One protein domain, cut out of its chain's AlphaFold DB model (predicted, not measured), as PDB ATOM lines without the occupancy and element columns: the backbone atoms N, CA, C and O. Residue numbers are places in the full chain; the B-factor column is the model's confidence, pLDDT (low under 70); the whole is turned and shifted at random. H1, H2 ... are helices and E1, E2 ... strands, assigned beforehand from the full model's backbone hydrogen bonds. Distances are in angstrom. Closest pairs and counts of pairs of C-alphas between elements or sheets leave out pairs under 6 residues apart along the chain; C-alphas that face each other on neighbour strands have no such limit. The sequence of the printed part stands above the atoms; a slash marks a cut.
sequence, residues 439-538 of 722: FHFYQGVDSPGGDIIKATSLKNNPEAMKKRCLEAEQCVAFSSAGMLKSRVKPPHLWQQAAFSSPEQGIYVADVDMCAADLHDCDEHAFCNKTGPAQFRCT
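What this domain is: This is residues 439 to 538 of the 722 residues of the protein "uncharacterized protein LOC109468025 isoform X2" of Branchiostoma belcheri (UniProt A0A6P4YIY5). The model has two lobes of unequal size: a larger one, in which a twisted five-strand sheet has the helix H1 over one face, and a smaller one at the far end of the long axis, with the hairpin E6 and E7 and the unnamed stretch 510 to 524. The printed part has 100 residues with one named helix and seven named strands, in the order E1, E2, H1, E3, E4, E5, E6, E7. The large sheet runs E1, E5, E3, E4, E2 and is antiparallel throughout, as is the pair E6 and E7. The class is mixed, helices and strands, with under half of the residues in named elements. The whole is compact, with a radius of gyration of the C-alphas of 13.3 A, yet elongated in outline, spanning 42 by 28 by 18 A.

Where its parts are: Find C-alpha 439 at (77.775, 47.577, 49.338); from there strand E1 runs 12.8 A to residue 443. Next come strand E2, residues 451 to 454, and helix H1, residues 462 to 471, which is 14.1 A long and begins at C-alpha 462 (80.684, 39.157, 44.254). Short strands E3, residues 477 to 479, and E4, residues 483 to 485, follow. E5, residues 505 to 509, spans 13.5 A. Read on to E6, residues 525 to 531, 18.1 A, and E7, residues 534 to 538, 13.8 A, ending at C-alpha 538 (81.538, 55.191, 74.451).

How they stand to each other: Start at edge strand E1: N 440 is 2.8 A from O 508 of E5, within hydrogen-bond range. Across E5 and E3, N 478 and O 507 are 2.8 A apart; in the hairpin E3 and E4, N 479 and O 483 are 2.8 A apart. At the other edge, N 452 of E2 and O 484 of E4 are 2.8 A apart. H1 is on this sheet at a height of 8.7 A, making two layers, a helix on one face of a sheet. H1 runs slantwise to the strands, at 35 degrees to E3 on the local plane, and its closest C-alphas to E3 are those of Met 465 and Phe 478, 7.0 A apart. E2, H1 and E3 form a split strand-helix-strand unit, two strands running the same way with E4 between them, with a right-handed crossover. In H1 every O i to N i+4 pair is within hydrogen-bond range. In the hairpin E6 and E7, N 528 and O 536 are 2.9 A apart; both strands are apart from H1 and from E1 to E5.

The domain as a whole: The two farthest C-alphas, those of Ser 457 and His 524, are 42.8 A apart. The printed part has no cut. The links E4 to E5, residues 486 to 504, and E5 to E6, residues 510 to 524, are long. Look for pLDDT under 70 at residues 450, 490, 497 to 503, 516 and 518; the mean of the printed part is 80.9.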
ATOM      1  N   PHE A 439      76.650  48.277  48.719       86.69
ATOM      2  CA  PHE A 439      77.775  47.577  49.338       86.69
ATOM      3  C   PHE A 439      79.084  48.304  49.031       86.69
ATOM      4  O   PHE A 439      79.391  48.578  47.871       86.69
ATOM      5  N   HIS A 440      79.873  48.549  50.069       88.00
ATOM      6  CA  HIS A 440      81.205  49.133  49.996       88.00
ATOM      7  C   HIS A 440      82.260  48.033  50.083       88.00
ATOM      8  O   HIS A 440      82.217  47.195  50.983       88.00
ATOM      9  N   PHE A 441      83.198  48.030  49.139       89.06
ATOM     10  CA  PHE A 441      84.290  47.063  49.100       89.06
ATOM     11  C   PHE A 441      85.508  47.575  49.872       89.06
ATOM     12  O   PHE A 441      85.968  48.694  49.642       89.06
ATOM     13  N   TYR A 442      86.051  46.728  50.743       86.69
ATOM     14  CA  TYR A 442      87.275  46.977  51.493       86.69
ATOM     15  C   TYR A 442      88.315  45.912  51.147       86.69
ATOM     16  O   TYR A 442      88.147  44.725  51.432       86.69
ATOM     17  N   GLN A 443      89.388  46.359  50.501       87.81
ATOM     18  CA  GLN A 443      90.411  45.507  49.905       87.81
ATOM     19  C   GLN A 443      91.352  44.898  50.955       87.81
ATOM     20  O   GLN A 443      91.831  45.598  51.846       87.81
ATOM     21  N   GLY A 444      91.670  43.607  50.819       84.50
ATOM     22  CA  GLY A 444      92.740  42.942  51.577       84.50
ATOM     23  C   GLY A 444      92.430  42.645  53.050       84.50
ATOM     24  O   GLY A 444      93.308  42.179  53.776       84.50
ATOM     25  N   VAL A 445      91.200  42.898  53.494       85.31
ATOM     26  CA  VAL A 445      90.780  42.798  54.898       85.31
ATOM     27  C   VAL A 445      89.486  42.003  55.036       85.31
ATOM     28  O   VAL A 445      88.661  41.981  54.121       85.31
ATOM     29  N   ASP A 446      89.311  41.346  56.182       86.25
ATOM     30  CA  ASP A 446      88.047  40.723  56.575       86.25
ATOM     31  C   ASP A 446      87.709  41.054  58.036       86.25
ATOM     32  O   ASP A 446      88.589  41.275  58.874       86.25
ATOM     33  N   SER A 447      86.416  41.080  58.344       84.69
ATOM     34  CA  SER A 447      85.924  41.256  59.707       84.69
ATOM     35  C   SER A 447      85.746  39.890  60.378       84.69
ATOM     36  O   SER A 447      84.926  39.095  59.903       84.69
ATOM     37  N   PRO A 448      86.427  39.607  61.501       78.75
ATOM     38  CA  PRO A 448      86.263  38.342  62.208       78.75
ATOM     39  C   PRO A 448      84.883  38.236  62.878       78.75
ATOM     40  O   PRO A 448      84.365  39.205  63.437       78.75
ATOM     41  N   GLY A 449      84.313  37.027  62.860       73.81
ATOM     42  CA  GLY A 449      83.029  36.714  63.488       73.81
ATOM     43  C   GLY A 449      81.802  37.194  62.705       73.81
ATOM     44  O   GLY A 449      81.908  37.794  61.637       73.81
ATOM     45  N   GLY A 450      80.617  36.893  63.248       69.62
ATOM     46  CA  GLY A 450      79.338  37.246  62.624       69.62
ATOM     47  C   GLY A 450      78.987  36.418  61.386       69.62
ATOM     48  O   GLY A 450      78.156  36.853  60.605       69.62
ATOM     49  N   ASP A 451      79.607  35.257  61.177       82.62
ATOM     50  CA  ASP A 451      79.374  34.417  60.000       82.62
ATOM     51  C   ASP A 451      78.006  33.715  60.053       82.62
ATOM     52  O   ASP A 451      77.658  33.086  61.050       82.62
ATOM     53  N   ILE A 452      77.240  33.808  58.963       74.38
ATOM     54  CA  ILE A 452      75.904  33.207  58.822       74.38
ATOM     55  C   ILE A 452      75.989  31.910  58.013       74.38
ATOM     56  O   ILE A 452      75.525  30.859  58.440       74.38
ATOM     57  N   ILE A 453      76.550  31.993  56.801       79.44
ATOM     58  CA  ILE A 453      76.569  30.901  55.822       79.44
ATOM     59  C   ILE A 453      77.912  30.904  55.103       79.44
ATOM     60  O   ILE A 453      78.391  31.947  54.652       79.44
ATOM     61  N   LYS A 454      78.469  29.705  54.931       83.38
ATOM     62  CA  LYS A 454      79.651  29.444  54.113       83.38
ATOM     63  C   LYS A 454      79.227  28.985  52.714       83.38
ATOM     64  O   LYS A 454      79.045  27.798  52.461       83.38
ATOM     65  N   ALA A 455      79.053  29.933  51.802       79.56
ATOM     66  CA  ALA A 455      78.716  29.712  50.398       79.56
ATOM     67  C   ALA A 455      79.990  29.508  49.554       79.56
ATOM     68  O   ALA A 455      80.312  30.300  48.669       79.56
ATOM     69  N   THR A 456      80.742  28.439  49.836       76.06
ATOM     70  CA  THR A 456      82.024  28.144  49.164       76.06
ATOM     71  C   THR A 456      81.910  28.022  47.644       76.06
ATOM     72  O   THR A 456      82.856  28.372  46.942       76.06
ATOM     73  N   SER A 457      80.760  27.575  47.129       81.38
ATOM     74  CA  SER A 457      80.475  27.479  45.689       81.38
ATOM     75  C   SER A 457      80.386  28.836  44.981       81.38
ATOM     76  O   SER A 457      80.485  28.889  43.760       81.38
ATOM     77  N   LEU A 458      80.226  29.930  45.731       81.25
ATOM     78  CA  LEU A 458      80.122  31.300  45.222       81.25
ATOM     79  C   LEU A 458      81.401  32.119  45.468       81.25
ATOM     80  O   LEU A 458      81.408  33.342  45.305       81.25
ATOM     81  N   LYS A 459      82.498  31.464  45.873       80.69
ATOM     82  CA  LYS A 459      83.796  32.111  46.098       80.69
ATOM     83  C   LYS A 459      84.239  32.872  44.844       80.69
ATOM     84  O   LYS A 459      84.118  32.369  43.732       80.69
ATOM     85  N   ASN A 460      84.784  34.072  45.037       79.75
ATOM     86  CA  ASN A 460      85.190  34.982  43.960       79.75
ATOM     87  C   ASN A 460      84.053  35.384  42.984       79.75
ATOM     88  O   ASN A 460      84.348  35.839  41.883       79.75
ATOM     89  N   ASN A 461      82.771  35.264  43.366       86.69
ATOM     90  CA  ASN A 461      81.633  35.789  42.597       86.69
ATOM     91  C   ASN A 461      80.844  36.835  43.418       86.69
ATOM     92  O   ASN A 461      79.843  36.496  44.060       86.69
ATOM     93  N   PRO A 462      81.285  38.110  43.427       84.69
ATOM     94  CA  PRO A 462      80.684  39.157  44.254       84.69
ATOM     95  C   PRO A 462      79.210  39.433  43.941       84.69
ATOM     96  O   PRO A 462      78.441  39.685  44.861       84.69
ATOM     97  N   GLU A 463      78.790  39.339  42.676       86.38
ATOM     98  CA  GLU A 463      77.393  39.585  42.284       86.38
ATOM     99  C   GLU A 463      76.449  38.487  42.793       86.38
ATOM    100  O   GLU A 463      75.393  38.776  43.365       86.38
ATOM    101  N   ALA A 464      76.842  37.213  42.678       85.31
ATOM    102  CA  ALA A 464      76.055  36.110  43.233       85.31
ATOM    103  C   ALA A 464      76.005  36.163  44.769       85.31
ATOM    104  O   ALA A 464      74.950  35.940  45.367       85.31
ATOM    105  N   MET A 465      77.127  36.510  45.407       88.12
ATOM    106  CA  MET A 465      77.201  36.701  46.858       88.12
ATOM    107  C   MET A 465      76.333  37.871  47.329       88.12
ATOM    108  O   MET A 465      75.610  37.731  48.315       88.12
ATOM    109  N   LYS A 466      76.325  38.990  46.596       87.25
ATOM    110  CA  LYS A 466      75.457  40.143  46.854       87.25
ATOM    111  C   LYS A 466      73.987  39.762  46.770       87.25
ATOM    112  O   LYS A 466      73.240  40.053  47.701       87.25
ATOM    113  N   LYS A 467      73.573  39.061  45.709       85.81
ATOM    114  CA  LYS A 467      72.197  38.562  45.576       85.81
ATOM    115  C   LYS A 467      71.819  37.676  46.764       85.81
ATOM    116  O   LYS A 467      70.776  37.881  47.378       85.81
ATOM    117  N   ARG A 468      72.704  36.751  47.143       84.19
ATOM    118  CA  ARG A 468      72.469  35.850  48.274       84.19
ATOM    119  C   ARG A 468      72.398  36.582  49.615       84.19
ATOM    120  O   ARG A 468      71.597  36.216  50.468       84.19
ATOM    121  N   CYS A 469      73.208  37.621  49.794       83.81
ATOM    122  CA  CYS A 469      73.159  38.477  50.973       83.81
ATOM    123  C   CYS A 469      71.848  39.275  51.028       83.81
ATOM    124  O   CYS A 469      71.224  39.347  52.080       83.81
ATOM    125  N   LEU A 470      71.370  39.814  49.903       82.00
ATOM    126  CA  LEU A 470      70.083  40.518  49.829       82.00
ATOM    127  C   LEU A 470      68.886  39.604  50.144       82.00
ATOM    128  O   LEU A 470      67.947  40.049  50.793       82.00
ATOM    129  N   GLU A 471      68.949  38.326  49.763       80.00
ATOM    130  CA  GLU A 471      67.945  37.310  50.127       80.00
ATOM    131  C   GLU A 471      67.983  36.924  51.619       80.00
ATOM    132  O   GLU A 471      66.987  36.460  52.166       80.00
ATOM    133  N   ALA A 472      69.124  37.100  52.291       77.44
ATOM    134  CA  ALA A 472      69.292  36.765  53.701       77.44
ATOM    135  C   ALA A 472      68.967  37.974  54.592       77.44
ATOM    136  O   ALA A 472      69.692  38.968  54.601       77.44
ATOM    137  N   GLU A 473      67.898  37.896  55.388       72.44
ATOM    138  CA  GLU A 473      67.390  39.009  56.213       72.44
ATOM    139  C   GLU A 473      68.400  39.595  57.209       72.44
ATOM    140  O   GLU A 473      68.347  40.784  57.503       72.44
ATOM    141  N   GLN A 474      69.355  38.800  57.681       74.19
ATOM    142  CA  GLN A 474      70.357  39.256  58.643       74.19
ATOM    143  C   GLN A 474      71.684  39.641  57.988       74.19
ATOM    144  O   GLN A 474      72.582  40.081  58.688       74.19
ATOM    145  N   CYS A 475      71.851  39.455  56.675       84.00
ATOM    146  CA  CYS A 475      73.142  39.674  56.033       84.00
ATOM    147  C   CYS A 475      73.419  41.166  55.810       84.00
ATOM    148  O   CYS A 475      72.711  41.835  55.055       84.00
ATOM    149  N   VAL A 476      74.481  41.658  56.448       84.19
ATOM    150  CA  VAL A 476      74.966  43.046  56.351       84.19
ATOM    151  C   VAL A 476      76.329  43.138  55.662       84.19
ATOM    152  O   VAL A 476      76.744  44.224  55.274       84.19
ATOM    153  N   ALA A 477      77.035  42.018  55.474       88.75
ATOM    154  CA  ALA A 477      78.276  41.978  54.707       88.75
ATOM    155  C   ALA A 477      78.561  40.586  54.133       88.75
ATOM    156  O   ALA A 477      77.979  39.590  54.561       88.75
ATOM    157  N   PHE A 478      79.487  40.494  53.184       91.38
ATOM    158  CA  PHE A 478      80.012  39.218  52.709       91.38
ATOM    159  C   PHE A 478      81.475  39.319  52.274       91.38
ATOM    160  O   PHE A 478      81.914  40.359  51.792       91.38
ATOM    161  N   SER A 479      82.240  38.239  52.422       89.12
ATOM    162  CA  SER A 479      83.634  38.187  51.971       89.12
ATOM    163  C   SER A 479      83.772  37.490  50.620       89.12
ATOM    164  O   SER A 479      83.009  36.579  50.278       89.12
ATOM    165  N   SER A 480      84.804  37.861  49.859       86.31
ATOM    166  CA  SER A 480      85.170  37.195  48.599       86.31
ATOM    167  C   SER A 480      85.509  35.706  48.774       86.31
ATOM    168  O   SER A 480      85.501  34.952  47.800       86.31
ATOM    169  N   ALA A 481      85.766  35.261  50.011       83.50
ATOM    170  CA  ALA A 481      85.960  33.858  50.373       83.50
ATOM    171  C   ALA A 481      84.651  33.043  50.450       83.50
ATOM    172  O   ALA A 481      84.712  31.834  50.681       83.50
ATOM    173  N   GLY A 482      83.491  33.675  50.235       85.94
ATOM    174  CA  GLY A 482      82.188  33.012  50.244       85.94
ATOM    175  C   GLY A 482      81.505  33.006  51.613       85.94
ATOM    176  O   GLY A 482      80.681  32.134  51.865       85.94
ATOM    177  N   MET A 483      81.842  33.933  52.514       87.94
ATOM    178  CA  MET A 483      81.185  34.036  53.825       87.94
ATOM    179  C   MET A 483      80.135  35.143  53.805       87.94
ATOM    180  O   MET A 483      80.481  36.283  53.512       87.94
ATOM    181  N   LEU A 484      78.879  34.831  54.132       89.69
ATOM    182  CA  LEU A 484      77.858  35.837  54.464       89.69
ATOM    183  C   LEU A 484      77.948  36.184  55.948       89.69
ATOM    184  O   LEU A 484      78.141  35.280  56.762       89.69
ATOM    185  N   LYS A 485      77.767  37.457  56.302       87.06
ATOM    186  CA  LYS A 485      77.966  37.966  57.662       87.06
ATOM    187  C   LYS A 485      76.786  38.800  58.151       87.06
ATOM    188  O   LYS A 485      76.271  39.640  57.415       87.06
ATOM    189  N   SER A 486      76.391  38.582  59.404       82.00
ATOM    190  CA  SER A 486      75.324  39.313  60.095       82.00
ATOM    191  C   SER A 486      75.810  40.515  60.881       82.00
ATOM    192  O   SER A 486      75.013  41.381  61.230       82.00
ATOM    193  N   ARG A 487      77.116  40.597  61.142       77.19
ATOM    194  CA  ARG A 487      77.755  41.731  61.813       77.19
ATOM    195  C   ARG A 487      79.151  41.964  61.257       77.19
ATOM    196  O   ARG A 487      79.805  41.035  60.785       77.19
ATOM    197  N   VAL A 488      79.608  43.205  61.369       79.25
ATOM    198  CA  VAL A 488      80.965  43.631  61.025       79.25
ATOM    199  C   VAL A 488      81.560  44.301  62.261       79.25
ATOM    200  O   VAL A 488      80.921  45.140  62.890       79.25
ATOM    201  N   LYS A 489      82.761  43.887  62.664       75.75
ATOM    202  CA  LYS A 489      83.490  44.489  63.784       75.75
ATOM    203  C   LYS A 489      84.003  45.883  63.389       75.75
ATOM    204  O   LYS A 489      84.104  46.180  62.201       75.75
ATOM    205  N   PRO A 490      84.363  46.746  64.351       69.56
ATOM    206  CA  PRO A 490      85.018  48.017  64.050       69.56
ATOM    207  C   PRO A 490      86.296  47.842  63.194       69.56
ATOM    208  O   PRO A 490      87.028  46.877  63.420       69.56
ATOM    209  N   PRO A 491      86.635  48.778  62.280       73.00
ATOM    210  CA  PRO A 491      87.742  48.617  61.320       73.00
ATOM    211  C   PRO A 491      89.116  48.328  61.917       73.00
ATOM    212  O   PRO A 491      89.927  47.644  61.307       73.00
ATOM    213  N   HIS A 492      89.390  48.824  63.125       70.12
ATOM    214  CA  HIS A 492      90.664  48.587  63.809       70.12
ATOM    215  C   HIS A 492      90.842  47.131  64.281       70.12
ATOM    216  O   HIS A 492      91.946  46.750  64.655       70.12
ATOM    217  N   LEU A 493      89.771  46.328  64.271       76.25
ATOM    218  CA  LEU A 493      89.789  44.892  64.568       76.25
ATOM    219  C   LEU A 493      89.755  44.027  63.303       76.25
ATOM    220  O   LEU A 493      89.722  42.799  63.404       76.25
ATOM    221  N   TRP A 494      89.710  44.638  62.116       84.50
ATOM    222  CA  TRP A 494      89.748  43.885  60.872       84.50
ATOM    223  C   TRP A 494      91.117  43.261  60.686       84.50
ATOM    224  O   TRP A 494      92.152  43.859  60.981       84.50
ATOM    225  N   GLN A 495      91.107  42.030  60.206       81.69
ATOM    226  CA  GLN A 495      92.318  41.251  60.049       81.69
ATOM    227  C   GLN A 495      92.738  41.264  58.590       81.69
ATOM    228  O   GLN A 495      91.902  41.222  57.681       81.69
ATOM    229  N   GLN A 496      94.050  41.292  58.375       77.62
ATOM    230  CA  GLN A 496      94.618  41.041  57.064       77.62
ATOM    231  C   GLN A 496      94.362  39.569  56.742       77.62
ATOM    232  O   GLN A 496      94.984  38.669  57.308       77.62
ATOM    233  N   ALA A 497      93.369  39.313  55.902       66.56
ATOM    234  CA  ALA A 497      93.030  37.953  55.532       66.56
ATOM    235  C   ALA A 497      94.019  37.464  54.467       66.56
ATOM    236  O   ALA A 497      94.489  38.240  53.635       66.56
ATOM    237  N   ALA A 498      94.364  36.173  54.524       60.41
ATOM    238  CA  ALA A 498      95.304  35.518  53.616       60.41
ATOM    239  C   ALA A 498      94.700  35.386  52.206       60.41
ATOM    240  O   ALA A 498      94.324  34.308  51.742       60.41
ATOM    241  N   PHE A 499      94.545  36.524  51.547       63.00
ATOM    242  CA  PHE A 499      93.996  36.667  50.219       63.00
ATOM    243  C   PHE A 499      95.126  36.625  49.190       63.00
ATOM    244  O   PHE A 499      96.192  37.204  49.372       63.00
ATOM    245  N   SER A 500      94.897  35.892  48.106       57.38
ATOM    246  CA  SER A 500      95.869  35.616  47.038       57.38
ATOM    247  C   SER A 500      95.794  36.628  45.890       57.38
ATOM    248  O   SER A 500      96.591  36.547  44.959       57.38
ATOM    249  N   SER A 501      94.838  37.564  45.929       61.72
ATOM    250  CA  SER A 501      94.593  38.542  44.867       61.72
ATOM    251  C   SER A 501      94.195  39.915  45.431       61.72
ATOM    252  O   SER A 501      93.461  39.969  46.421       61.72
ATOM    253  N   PRO A 502      94.604  41.027  44.785       59.12
ATOM    254  CA  PRO A 502      94.151  42.377  45.124       59.12
ATOM    255  C   PRO A 502      92.638  42.594  44.941       59.12
ATOM    256  O   PRO A 502      92.123  43.593  45.420       59.12
ATOM    257  N   GLU A 503      91.899  41.682  44.309       64.94
ATOM    258  CA  GLU A 503      90.434  41.779  44.161       64.94
ATOM    259  C   GLU A 503      89.654  41.122  45.318       64.94
ATOM    260  O   GLU A 503      88.426  41.026  45.290       64.94
ATOM    261  N   GLN A 504      90.355  40.639  46.346       78.81
ATOM    262  CA  GLN A 504      89.765  39.935  47.483       78.81
ATOM    263  C   GLN A 504      89.675  40.834  48.722       78.81
ATOM    264  O   GLN A 504      90.567  41.636  49.008       78.81
ATOM    265  N   GLY A 505      88.572  40.706  49.454       86.38
ATOM    266  CA  GLY A 505      88.224  41.575  50.573       86.38
ATOM    267  C   GLY A 505      86.786  41.363  51.046       86.38
ATOM    268  O   GLY A 505      86.141  40.366  50.696       86.38
ATOM    269  N   ILE A 506      86.279  42.312  51.827       90.12
ATOM    270  CA  ILE A 506      84.922  42.294  52.384       90.12
ATOM    271  C   ILE A 506      84.040  43.360  51.722       90.12
ATOM    272  O   ILE A 506      84.470  44.485  51.478       90.12
ATOM    273  N   TYR A 507      82.795  42.996  51.432       90.69
ATOM    274  CA  TYR A 507      81.740  43.873  50.933       90.69
ATOM    275  C   TYR A 507      80.750  44.132  52.063       90.69
ATOM    276  O   TYR A 507      80.128  43.190  52.550       90.69
ATOM    277  N   VAL A 508      80.586  45.385  52.477       88.75
ATOM    278  CA  VAL A 508      79.764  45.770  53.633       88.75
ATOM    279  C   VAL A 508      78.629  46.681  53.183       88.75
ATOM    280  O   VAL A 508      78.880  47.682  52.517       88.75
ATOM    281  N   ALA A 509      77.386  46.336  53.513       86.94
ATOM    282  CA  ALA A 509      76.223  47.158  53.206       86.94
ATOM    283  C   ALA A 509      76.248  48.461  54.020       86.94
ATOM    284  O   ALA A 509      76.599  48.454  55.202       86.94
ATOM    285  N   ASP A 510      75.838  49.576  53.413       83.50
ATOM    286  CA  ASP A 510      75.561  50.801  54.167       83.50
ATOM    287  C   ASP A 510      74.285  50.623  54.993       83.50
ATOM    288  O   ASP A 510      73.169  50.725  54.488       83.50
ATOM    289  N   VAL A 511      74.492  50.272  56.262       79.62
ATOM    290  CA  VAL A 511      73.471  50.091  57.297       79.62
ATOM    291  C   VAL A 511      73.921  50.853  58.541       79.62
ATOM    292  O   VAL A 511      75.100  50.817  58.913       79.62
ATOM    293  N   ASP A 512      72.996  51.560  59.188       81.31
ATOM    294  CA  ASP A 512      73.226  52.164  60.501       81.31
ATOM    295  C   ASP A 512      72.946  51.135  61.604       81.31
ATOM    296  O   ASP A 512      71.802  50.881  61.972       81.31
ATOM    297  N   MET A 513      74.012  50.536  62.137       76.12
ATOM    298  CA  MET A 513      73.901  49.523  63.194       76.12
ATOM    299  C   MET A 513      73.369  50.099  64.510       76.12
ATOM    300  O   MET A 513      72.814  49.341  65.299       76.12
ATOM    301  N   CYS A 514      73.546  51.405  64.758       80.62
ATOM    302  CA  CYS A 514      73.027  52.073  65.950       80.62
ATOM    303  C   CYS A 514      71.515  52.288  65.830       80.62
ATOM    304  O   CYS A 514      70.773  51.945  66.743       80.62
ATOM    305  N   ALA A 515      71.042  52.784  64.684       78.19
ATOM    306  CA  ALA A 515      69.608  52.961  64.435       78.19
ATOM    307  C   ALA A 515      68.849  51.625  64.324       78.19
ATOM    308  O   ALA A 515      67.674  51.550  64.680       78.19
ATOM    309  N   ALA A 516      69.518  50.574  63.843       69.19
ATOM    310  CA  ALA A 516      68.958  49.230  63.740       69.19
ATOM    311  C   ALA A 516      69.062  48.404  65.041       69.19
ATOM    312  O   ALA A 516      68.616  47.261  65.040       69.19
ATOM    313  N   ASP A 517      69.651  48.941  66.118       70.81
ATOM    314  CA  ASP A 517      69.890  48.229  67.388       70.81
ATOM    315  C   ASP A 517      70.662  46.898  67.210       70.81
ATOM    316  O   ASP A 517      70.403  45.876  67.841       70.81
ATOM    317  N   LEU A 518      71.627  46.889  66.282       68.31
ATOM    318  CA  LEU A 518      72.472  45.732  65.947       68.31
ATOM    319  C   LEU A 518      73.925  45.922  66.416       68.31
ATOM    320  O   LEU A 518      74.873  45.499  65.747       68.31
ATOM    321  N   HIS A 519      74.119  46.550  67.576       77.88
ATOM    322  CA  HIS A 519      75.425  46.772  68.201       77.88
ATOM    323  C   HIS A 519      75.595  45.985  69.506       77.88
ATOM    324  O   HIS A 519      74.648  45.443  70.058       77.88
ATOM    325  N   ASP A 520      76.828  45.930  70.008       77.38
ATOM    326  CA  ASP A 520      77.196  45.299  71.283       77.38
ATOM    327  C   ASP A 520      77.660  46.326  72.335       77.38
ATOM    328  O   ASP A 520      78.428  45.995  73.234       77.38
ATOM    329  N   CYS A 521      77.227  47.587  72.210       85.44
ATOM    330  CA  CYS A 521      77.471  48.611  73.227       85.44
ATOM    331  C   CYS A 521      76.740  48.299  74.537       85.44
ATOM    332  O   CYS A 521      75.605  47.829  74.516       85.44
ATOM    333  N   ASP A 522      77.394  48.615  75.653       87.12
ATOM    334  CA  ASP A 522      76.822  48.547  76.998       87.12
ATOM    335  C   ASP A 522      75.586  49.465  77.112       87.12
ATOM    336  O   ASP A 522      75.514  50.496  76.436       87.12
ATOM    337  N   GLU A 523      74.621  49.129  77.971       86.31
ATOM    338  CA  GLU A 523      73.429  49.965  78.202       86.31
ATOM    339  C   GLU A 523      73.797  51.377  78.698       86.31
ATOM    340  O   GLU A 523      73.147  52.376  78.356       86.31
ATOM    341  N   HIS A 524      74.923  51.478  79.410       89.19
ATOM    342  CA  HIS A 524      75.500  52.723  79.903       89.19
ATOM    343  C   HIS A 524      76.492  53.351  78.918       89.19
ATOM    344  O   HIS A 524      77.292  54.205  79.302       89.19
ATOM    345  N   ALA A 525      76.446  52.980  77.637       90.81
ATOM    346  CA  ALA A 525      77.237  53.578  76.567       90.81
ATOM    347  C   ALA A 525      76.371  54.252  75.489       90.81
ATOM    348  O   ALA A 525      75.188  53.969  75.312       90.81
ATOM    349  N   PHE A 526      76.984  55.168  74.744       91.50
ATOM    350  CA  PHE A 526      76.474  55.691  73.483       91.50
ATOM    351  C   PHE A 526      77.018  54.863  72.315       91.50
ATOM    352  O   PHE A 526      78.232  54.663  72.218       91.50
ATOM    353  N   CYS A 527      76.135  54.437  71.407       88.62
ATOM    354  CA  CYS A 527      76.509  53.916  70.092       88.62
ATOM    355  C   CYS A 527      76.622  55.075  69.099       88.62
ATOM    356  O   CYS A 527      75.654  55.794  68.866       88.62
ATOM    357  N   ASN A 528      77.796  55.244  68.495       88.06
ATOM    358  CA  ASN A 528      78.033  56.246  67.460       88.06
ATOM    359  C   ASN A 528      78.363  55.559  66.131       88.06
ATOM    360  O   ASN A 528      79.343  54.809  66.064       88.06
ATOM    361  N   LYS A 529      77.596  55.836  65.065       85.25
ATOM    362  CA  LYS A 529      77.911  55.368  63.703       85.25
ATOM    363  C   LYS A 529      79.248  55.964  63.261       85.25
ATOM    364  O   LYS A 529      79.451  57.175  63.318       85.25
ATOM    365  N   THR A 530      80.158  55.112  62.799       81.56
ATOM    366  CA  THR A 530      81.484  55.519  62.299       81.56
ATOM    367  C   THR A 530      81.689  55.194  60.819       81.56
ATOM    368  O   THR A 530      82.639  55.693  60.221       81.56
ATOM    369  N   GLY A 531      80.788  54.417  60.209       78.62
ATOM    370  CA  GLY A 531      80.815  54.064  58.787       78.62
ATOM    371  C   GLY A 531      79.737  53.034  58.407       78.62
ATOM    372  O   GLY A 531      78.900  52.695  59.247       78.62
ATOM    373  N   PRO A 532      79.739  52.527  57.159       77.75
ATOM    374  CA  PRO A 532      78.840  51.463  56.692       77.75
ATOM    375  C   PRO A 532      78.936  50.212  57.573       77.75
ATOM    376  O   PRO A 532      80.004  49.605  57.658       77.75
ATOM    377  N   ALA A 533      77.847  49.863  58.262       71.06
ATOM    378  CA  ALA A 533      77.786  48.798  59.266       71.06
ATOM    379  C   ALA A 533      78.872  48.874  60.371       71.06
ATOM    380  O   ALA A 533      79.233  47.859  60.966       71.06
ATOM    381  N   GLN A 534      79.417  50.068  60.642       76.81
ATOM    382  CA  GLN A 534      80.486  50.307  61.618       76.81
ATOM    383  C   GLN A 534      80.026  51.285  62.698       76.81
ATOM    384  O   GLN A 534      79.400  52.308  62.409       76.81
ATOM    385  N   PHE A 535      80.393  50.997  63.945       82.75
ATOM    386  CA  PHE A 535      80.040  51.809  65.104       82.75
ATOM    387  C   PHE A 535      81.180  51.866  66.130       82.75
ATOM    388  O   PHE A 535      82.143  51.093  66.077       82.75
ATOM    389  N   ARG A 536      81.085  52.815  67.062       85.06
ATOM    390  CA  ARG A 536      81.933  52.927  68.253       85.06
ATOM    391  C   ARG A 536      81.047  53.102  69.479       85.06
ATOM    392  O   ARG A 536      80.168  53.958  69.474       85.06
ATOM    393  N   CYS A 537      81.344  52.346  70.527       88.25
ATOM    394  CA  CYS A 537      80.707  52.497  71.826       88.25
ATOM    395  C   CYS A 537      81.523  53.441  72.716       88.25
ATOM    396  O   CYS A 537      82.755  53.434  72.678       88.25
ATOM    397  N   THR A 538      80.867  54.279  73.509       91.62
ATOM    398  CA  THR A 538      81.538  55.191  74.451       91.62
ATOM    399  C   THR A 538      80.727  55.267  75.733       91.62
ATOM    400  O   THR A 538      79.555  55.614  75.664       91.62
TER     401      THR A 538